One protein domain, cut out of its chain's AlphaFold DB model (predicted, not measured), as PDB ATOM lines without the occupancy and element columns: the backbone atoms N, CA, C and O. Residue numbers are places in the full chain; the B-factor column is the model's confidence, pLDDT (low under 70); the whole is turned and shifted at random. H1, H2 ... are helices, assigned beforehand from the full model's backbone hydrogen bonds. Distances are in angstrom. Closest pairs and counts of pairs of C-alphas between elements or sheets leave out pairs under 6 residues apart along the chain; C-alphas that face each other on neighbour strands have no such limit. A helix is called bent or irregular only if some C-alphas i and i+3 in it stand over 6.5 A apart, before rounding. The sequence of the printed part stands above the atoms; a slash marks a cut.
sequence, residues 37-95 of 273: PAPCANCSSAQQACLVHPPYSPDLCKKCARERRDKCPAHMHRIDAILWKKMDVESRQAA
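This is residues 37 to 95 of the 273 residues of an uncharacterized protein of Rickenella mellea (UniProt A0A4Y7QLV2). One long helix, H3, stands along one side of a small body built mostly of loops, and its last residues, 89 to 95, stick out past that body as a free arm. The body holds two five-residue helices, H1 next to the first part of H3 and H2 farther off, apart from H3, and a wide loop in residues 46 to 61 swings out to Pro 54, far from the tip of H3. The printed part has 59 residues with three named helices, in the order H1, H2, H3, and no named strand; the class is all helix, though only 28 of the 59 residues are in named elements. The whole is compact, with a radius of gyration of the C-alphas of 11.0 A, and spans 33 by 24 by 15 A.

Begin with the longest helix, H3, residues 78 to 95: find C-alpha 78 at (12.068, 44.357, 30.961), and from there the helix runs 25.5 A to C-alpha 95 at (-6.755, 27.325, 33.593). Go back along the chain to H1, residues 41 to 45, which starts at C-alpha 41 at (11.521, 37.361, 33.480) and measures 5.9 A from first to last C-alpha. Between these two in the chain comes H2, residues 62 to 66, with C-alpha 62 at (12.865, 32.515, 45.846) and a length of 6.4 A. No helix is bent or irregular.

Start at H3 and look at its residues 78 to 85, the part of it that touches H1. Here 16 pairs of C-alphas are within 8 A, and the closest are those of Ala 41 and Ala 81, 4.7 A apart. Step on from H1 to H2: these two only just touch, with 3 pairs of C-alphas within 8 A, the closest being those of Asn 42 and Cys 64 at 7.3 A. Their centres are 11.5 A apart. H2 and H3 are apart, although they follow each other in the chain. Check the backbone N and O atoms in H1, H2 and H3, and you will find each O i to N i+4 pair inside them within hydrogen-bond range.

Look for the two C-alphas farthest apart at Pro 54 and Ala 94, 33.0 A from each other. Both links are long: 16 residues, 46 to 61, lie between H1 and H2, and 11 residues lie between H2 and H3. The C-alphas of residues 46 to 61 lie 8 to 17 A from the mean of the C-alphas. The printed part, residues 37 to 95, has no cut, and its first and last C-alphas, those of Pro 37 and Ala 95, are 32.5 A apart. In the B-factor column the mean pLDDT of the printed part of this model is 96.3, and no printed residue is under 70.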
ATOM      1  N   PRO A  37      23.306  37.596  37.969       88.69
ATOM      2  CA  PRO A  37      23.581  38.541  36.884       88.69
ATOM      3  C   PRO A  37      22.482  38.553  35.812       88.69
ATOM      4  O   PRO A  37      22.329  39.554  35.123       88.69
ATOM      5  N   ALA A  38      21.701  37.473  35.696       94.75
ATOM      6  CA  ALA A  38      20.602  37.341  34.746       94.75
ATOM      7  C   ALA A  38      19.279  37.091  35.500       94.75
ATOM      8  O   ALA A  38      18.897  35.937  35.730       94.75
ATOM      9  N   PRO A  39      18.563  38.144  35.942       96.88
ATOM     10  CA  PRO A  39      17.264  37.982  36.591       96.88
ATOM     11  C   PRO A  39      16.239  37.284  35.677       96.88
ATOM     12  O   PRO A  39      16.108  37.593  34.499       96.88
ATOM     13  N   CYS A  40      15.473  36.334  36.217       98.00
ATOM     14  CA  CYS A  40      14.401  35.688  35.450       98.00
ATOM     15  C   CYS A  40      13.330  36.709  35.028       98.00
ATOM     16  O   CYS A  40      13.146  37.706  35.732       98.00
ATOM     17  N   ALA A  41      12.570  36.445  33.954       98.25
ATOM     18  CA  ALA A  41      11.521  37.361  33.480       98.25
ATOM     19  C   ALA A  41      10.562  37.822  34.600       98.25
ATOM     20  O   ALA A  41      10.231  38.996  34.687       98.25
ATOM     21  N   ASN A  42      10.192  36.943  35.536       98.00
ATOM     22  CA  ASN A  42       9.304  37.296  36.649       98.00
ATOM     23  C   ASN A  42       9.921  38.270  37.681       98.00
ATOM     24  O   ASN A  42       9.222  39.039  38.347       98.00
ATOM     25  N   CYS A  43      11.241  38.221  37.860       97.69
ATOM     26  CA  CYS A  43      11.962  39.184  38.693       97.69
ATOM     27  C   CYS A  43      12.216  40.485  37.926       97.69
ATOM     28  O   CYS A  43      12.055  41.559  38.503       97.69
ATOM     29  N   SER A  44      12.547  40.389  36.634       97.88
ATOM     30  CA  SER A  44      12.763  41.536  35.749       97.88
ATOM     31  C   SER A  44      11.502  42.385  35.579       97.88
ATOM     32  O   SER A  44      11.585  43.609  35.673       97.88
ATOM     33  N   SER A  45      10.332  41.763  35.397       98.00
ATOM     34  CA  SER A  45       9.053  42.474  35.255       98.00
ATOM     35  C   SER A  45       8.695  43.278  36.506       98.00
ATOM     36  O   SER A  45       8.256  44.420  36.405       98.00
ATOM     37  N   ALA A  46       8.968  42.721  37.686       96.75
ATOM     38  CA  ALA A  46       8.721  43.368  38.972       96.75
ATOM     39  C   ALA A  46       9.863  44.275  39.453       96.75
ATOM     40  O   ALA A  46       9.763  44.835  40.539       96.75
ATOM     41  N   GLN A  47      10.963  44.382  38.698       96.12
ATOM     42  CA  GLN A  47      12.164  45.132  39.096       96.12
ATOM     43  C   GLN A  47      12.716  44.708  40.471       96.12
ATOM     44  O   GLN A  47      13.243  45.512  41.238       96.12
ATOM     45  N   GLN A  48      12.596  43.419  40.794       95.44
ATOM     46  CA  GLN A  48      13.039  42.848  42.063       95.44
ATOM     47  C   GLN A  48      14.316  42.027  41.877       95.44
ATOM     48  O   GLN A  48      14.540  41.399  40.842       95.44
ATOM     49  N   ALA A  49      15.148  41.972  42.920       94.62
ATOM     50  CA  ALA A  49      16.343  41.137  42.913       94.62
ATOM     51  C   ALA A  49      15.982  39.647  42.762       94.62
ATOM     52  O   ALA A  49      15.158  39.103  43.503       94.62
ATOM     53  N   CYS A  50      16.642  38.962  41.826       96.88
ATOM     54  CA  CYS A  50      16.477  37.527  41.619       96.88
ATOM     55  C   CYS A  50      17.359  36.745  42.610       96.88
ATOM     56  O   CYS A  50      18.553  36.545  42.382       96.88
ATOM     57  N   LEU A  51      16.773  36.340  43.742       95.50
ATOM     58  CA  LEU A  51      17.470  35.616  44.812       95.50
ATOM     59  C   LEU A  51      17.531  34.109  44.511       95.50
ATOM     60  O   LEU A  51      16.507  33.426  44.576       95.50
ATOM     61  N   VAL A  52      18.731  33.600  44.223       95.44
ATOM     62  CA  VAL A  52      19.007  32.195  43.834       95.44
ATOM     63  C   VAL A  52      19.886  31.448  44.850       95.44
ATOM     64  O   VAL A  52      20.556  30.477  44.520       95.44
ATOM     65  N   HIS A  53      19.944  31.932  46.091       91.12
ATOM     66  CA  HIS A  53      20.756  31.315  47.143       91.12
ATOM     67  C   HIS A  53      20.089  30.071  47.731       91.12
ATOM     68  O   HIS A  53      18.861  30.054  47.810       91.12
ATOM     69  N   PRO A  54      20.861  29.087  48.236       92.25
ATOM     70  CA  PRO A  54      20.312  27.914  48.912       92.25
ATOM     71  C   PRO A  54      19.245  28.297  49.950       92.25
ATOM     72  O   PRO A  54      19.471  29.240  50.717       92.25
ATOM     73  N   PRO A  55      18.086  27.613  49.977       92.94
ATOM     74  CA  PRO A  55      17.762  26.343  49.303       92.94
ATOM     75  C   PRO A  55      17.375  26.458  47.816       92.94
ATOM     76  O   PRO A  55      17.055  25.455  47.186       92.94
ATOM     77  N   TYR A  56      17.378  27.665  47.255       95.25
ATOM     78  CA  TYR A  56      17.022  27.927  45.864       95.25
ATOM     79  C   TYR A  56      18.196  27.656  44.916       95.25
ATOM     80  O   TYR A  56      19.353  27.574  45.340       95.25
ATOM     81  N   SER A  57      17.893  27.529  43.626       94.12
ATOM     82  CA  SER A  57      18.870  27.261  42.569       94.12
ATOM     83  C   SER A  57      18.806  28.344  41.483       94.12
ATOM     84  O   SER A  57      17.856  29.133  41.447       94.12
ATOM     85  N   PRO A  58      19.790  28.404  40.566       92.06
ATOM     86  CA  PRO A  58      19.708  29.274  39.391       92.06
ATOM     87  C   PRO A  58      18.460  29.014  38.533       92.06
ATOM     88  O   PRO A  58      17.926  29.946  37.935       92.06
ATOM     89  N   ASP A  59      17.968  27.771  38.523       96.06
ATOM     90  CA  ASP A  59      16.767  27.364  37.794       96.06
ATOM     91  C   ASP A  59      15.463  27.751  38.498       96.06
ATOM     92  O   ASP A  59      14.437  27.842  37.833       96.06
ATOM     93  N   LEU A  60      15.469  27.993  39.812       97.00
ATOM     94  CA  LEU A  60      14.272  28.360  40.567       97.00
ATOM     95  C   LEU A  60      14.616  29.326  41.702       97.00
ATOM     96  O   LEU A  60      15.115  28.925  42.749       97.00
ATOM     97  N   CYS A  61      14.305  30.608  41.510       97.19
ATOM     98  CA  CYS A  61      14.549  31.663  42.485       97.19
ATOM     99  C   CYS A  61      13.481  31.679  43.588       97.19
ATOM    100  O   CYS A  61      12.367  31.172  43.419       97.19
ATOM    101  N   LYS A  62      13.781  32.365  44.699       96.75
ATOM    102  CA  LYS A  62      12.865  32.515  45.846       96.75
ATOM    103  C   LYS A  62      11.474  33.024  45.452       96.75
ATOM    104  O   LYS A  62      10.475  32.607  46.032       96.75
ATOM    105  N   LYS A  63      11.388  33.955  44.494       96.81
ATOM    106  CA  LYS A  63      10.103  34.518  44.053       96.81
ATOM    107  C   LYS A  63       9.275  33.489  43.285       96.81
ATOM    108  O   LYS A  63       8.127  33.258  43.641       96.81
ATOM    109  N   CYS A  64       9.870  32.840  42.290       97.62
ATOM    110  CA  CYS A  64       9.196  31.820  41.488       97.62
ATOM    111  C   CYS A  64       8.766  30.612  42.333       97.62
ATOM    112  O   CYS A  64       7.666  30.108  42.133       97.62
ATOM    113  N   ALA A  65       9.564  30.219  43.332       98.00
ATOM    114  CA  ALA A  65       9.178  29.181  44.287       98.00
ATOM    115  C   ALA A  65       7.923  29.563  45.099       98.00
ATOM    116  O   ALA A  65       7.036  28.736  45.284       98.00
ATOM    117  N   ARG A  66       7.804  30.827  45.544       97.12
ATOM    118  CA  ARG A  66       6.597  31.323  46.241       97.12
ATOM    119  C   ARG A  66       5.357  31.326  45.347       97.12
ATOM    120  O   ARG A  66       4.277  30.996  45.816       97.12
ATOM    121  N   GLU A  67       5.525  31.621  44.060       96.50
ATOM    122  CA  GLU A  67       4.462  31.532  43.042       96.50
ATOM    123  C   GLU A  67       4.146  30.088  42.600       96.50
ATOM    124  O   GLU A  67       3.444  29.892  41.601       96.50
ATOM    125  N   ARG A  68       4.681  29.086  43.316       96.56
ATOM    126  CA  ARG A  68       4.516  27.653  43.039       96.56
ATOM    127  C   ARG A  68       4.890  27.279  41.605       96.56
ATOM    128  O   ARG A  68       4.198  26.507  40.952       96.56
ATOM    129  N   ARG A  69       5.966  27.873  41.086       96.44
ATOM    130  CA  ARG A  69       6.558  27.466  39.808       96.44
ATOM    131  C   ARG A  69       7.581  26.370  40.043       96.44
ATOM    132  O   ARG A  69       8.338  26.439  41.007       96.44
ATOM    133  N   ASP A  70       7.683  25.456  39.088       97.31
ATOM    134  CA  ASP A  70       8.733  24.433  39.088       97.31
ATOM    135  C   ASP A  70      10.067  24.974  38.557       97.31
ATOM    136  O   ASP A  70      11.139  24.502  38.931       97.31
ATOM    137  N   LYS A  71      10.015  26.002  37.697       97.75
ATOM    138  CA  LYS A  71      11.190  26.651  37.108       97.75
ATOM    139  C   LYS A  71      10.977  28.156  36.924       97.75
ATOM    140  O   LYS A  71       9.861  28.631  36.704       97.75
ATOM    141  N   CYS A  72      12.060  28.918  37.000       97.75
ATOM    142  CA  CYS A  72      12.111  30.305  36.565       97.75
ATOM    143  C   CYS A  72      11.885  30.406  35.051       97.75
ATOM    144  O   CYS A  72      12.473  29.628  34.296       97.75
ATOM    145  N   PRO A  73      11.124  31.410  34.582       97.94
ATOM    146  CA  PRO A  73      11.148  31.770  33.171       97.94
ATOM    147  C   PRO A  73      12.551  32.251  32.773       97.94
ATOM    148  O   PRO A  73      13.313  32.740  33.615       97.94
ATOM    149  N   ALA A  74      12.886  32.139  31.488       97.88
ATOM    150  CA  ALA A  74      14.155  32.629  30.960       97.88
ATOM    151  C   ALA A  74      14.356  34.126  31.269       97.88
ATOM    152  O   ALA A  74      13.398  34.871  31.483       97.88
ATOM    153  N   HIS A  75      15.612  34.570  31.320       97.62
ATOM    154  CA  HIS A  75      15.914  35.998  31.389       97.62
ATOM    155  C   HIS A  75      15.380  36.693  30.128       97.62
ATOM    156  O   HIS A  75      15.632  36.238  29.015       97.62
ATOM    157  N   MET A  76      14.665  37.799  30.313       97.81
ATOM    158  CA  MET A  76      14.093  38.618  29.245       97.81
ATOM    159  C   MET A  76      14.352  40.092  29.546       97.81
ATOM    160  O   MET A  76      14.453  40.477  30.719       97.81
ATOM    161  N   HIS A  77      14.429  40.918  28.500       97.31
ATOM    162  CA  HIS A  77      14.435  42.366  28.673       97.31
ATOM    163  C   HIS A  77      13.142  42.806  29.373       97.31
ATOM    164  O   HIS A  77      12.113  42.135  29.292       97.31
ATOM    165  N   ARG A  78      13.177  43.933  30.092       96.56
ATOM    166  CA  ARG A  78      12.068  44.357  30.961       96.56
ATOM    167  C   ARG A  78      10.730  44.449  30.223       96.56
ATOM    168  O   ARG A  78       9.716  44.047  30.780       96.56
ATOM    169  N   ILE A  79      10.736  44.964  28.994       97.75
ATOM    170  CA  ILE A  79       9.523  45.127  28.177       97.75
ATOM    171  C   ILE A  79       8.898  43.756  27.878       97.75
ATOM    172  O   ILE A  79       7.735  43.525  28.210       97.75
ATOM    173  N   ASP A  80       9.696  42.815  27.376       98.38
ATOM    174  CA  ASP A  80       9.244  41.452  27.068       98.38
ATOM    175  C   ASP A  80       8.825  40.696  28.331       98.38
ATOM    176  O   ASP A  80       7.850  39.952  28.328       98.38
ATOM    177  N   ALA A  81       9.522  40.924  29.447       98.12
ATOM    178  CA  ALA A  81       9.207  40.323  30.735       98.12
ATOM    179  C   ALA A  81       7.835  40.765  31.277       98.12
ATOM    180  O   ALA A  81       7.123  39.960  31.883       98.12
ATOM    181  N   ILE A  82       7.457  42.031  31.073       98.00
ATOM    182  CA  ILE A  82       6.130  42.551  31.437       98.00
ATOM    183  C   ILE A  82       5.057  41.908  30.557       98.00
ATOM    184  O   ILE A  82       4.059  41.410  31.083       98.00
ATOM    185  N   LEU A  83       5.280  41.862  29.238       98.12
ATOM    186  CA  LEU A  83       4.353  41.224  28.301       98.12
ATOM    187  C   LEU A  83       4.170  39.734  28.628       98.12
ATOM    188  O   LEU A  83       3.043  39.248  28.719       98.12
ATOM    189  N   TRP A  84       5.270  39.033  28.901       97.81
ATOM    190  CA  TRP A  84       5.260  37.647  29.355       97.81
ATOM    191  C   TRP A  84       4.449  37.473  30.643       97.81
ATOM    192  O   TRP A  84       3.619  36.571  30.715       97.81
ATOM    193  N   LYS A  85       4.635  38.343  31.647       97.62
ATOM    194  CA  LYS A  85       3.895  38.252  32.917       97.62
ATOM    195  C   LYS A  85       2.391  38.435  32.703       97.62
ATOM    196  O   LYS A  85       1.621  37.735  33.354       97.62
ATOM    197  N   LYS A  86       1.976  39.320  31.789       97.75
ATOM    198  CA  LYS A  86       0.560  39.504  31.431       97.75
ATOM    199  C   LYS A  86      -0.032  38.225  30.831       97.75
ATOM    200  O   LYS A  86      -1.048  37.749  31.327       97.75
ATOM    201  N   MET A  87       0.645  37.639  29.840       97.88
ATOM    202  CA  MET A  87       0.212  36.378  29.218       97.88
ATOM    203  C   MET A  87       0.199  35.210  30.214       97.88
ATOM    204  O   MET A  87      -0.704  34.380  30.188       97.88
ATOM    205  N   ASP A  88       1.180  35.142  31.116       96.62
ATOM    206  CA  ASP A  88       1.257  34.095  32.139       96.62
ATOM    207  C   ASP A  88       0.108  34.191  33.157       96.62
ATOM    208  O   ASP A  88      -0.474  33.169  33.518       96.62
ATOM    209  N   VAL A  89      -0.261  35.404  33.586       95.88
ATOM    210  CA  VAL A  89      -1.411  35.620  34.481       95.88
ATOM    211  C   VAL A  89      -2.718  35.242  33.787       95.88
ATOM    212  O   VAL A  89      -3.514  34.510  34.371       95.88
ATOM    213  N   GLU A  90      -2.917  35.679  32.543       97.12
ATOM    214  CA  GLU A  90      -4.105  35.339  31.752       97.12
ATOM    215  C   GLU A  90      -4.225  33.823  31.538       97.12
ATOM    216  O   GLU A  90      -5.284  33.240  31.765       97.12
ATOM    217  N   SER A  91      -3.118  33.151  31.205       96.31
ATOM    218  CA  SER A  91      -3.092  31.696  31.046       96.31
ATOM    219  C   SER A  91      -3.429  30.950  32.341       96.31
ATOM    220  O   SER A  91      -4.087  29.910  32.276       96.31
ATOM    221  N   ARG A  92      -2.988  31.441  33.508       93.06
ATOM    222  CA  ARG A  92      -3.325  30.840  34.812       93.06
ATOM    223  C   ARG A  92      -4.800  31.035  35.149       93.06
ATOM    224  O   ARG A  92      -5.463  30.072  35.510       93.06
ATOM    225  N   GLN A  93      -5.325  32.242  34.946       94.94
ATOM    226  CA  GLN A  93      -6.745  32.535  35.158       94.94
ATOM    227  C   GLN A  93      -7.643  31.696  34.244       94.94
ATOM    228  O   GLN A  93      -8.663  31.177  34.689       94.94
ATOM    229  N   ALA A  94      -7.246  31.509  32.982       94.56
ATOM    230  CA  ALA A  94      -7.967  30.648  32.052       94.56
ATOM    231  C   ALA A  94      -7.965  29.177  32.506       94.56
ATOM    232  O   ALA A  94      -8.990  28.509  32.379       94.56
ATOM    233  N   ALA A  95      -6.850  28.681  33.053       92.25
ATOM    234  CA  ALA A  95      -6.755  27.325  33.593       92.25
ATOM    235  C   ALA A  95      -7.616  27.137  34.855       92.25
ATOM    236  O   ALA A  95      -8.284  26.114  34.976       92.25
TER     237      ALA A  95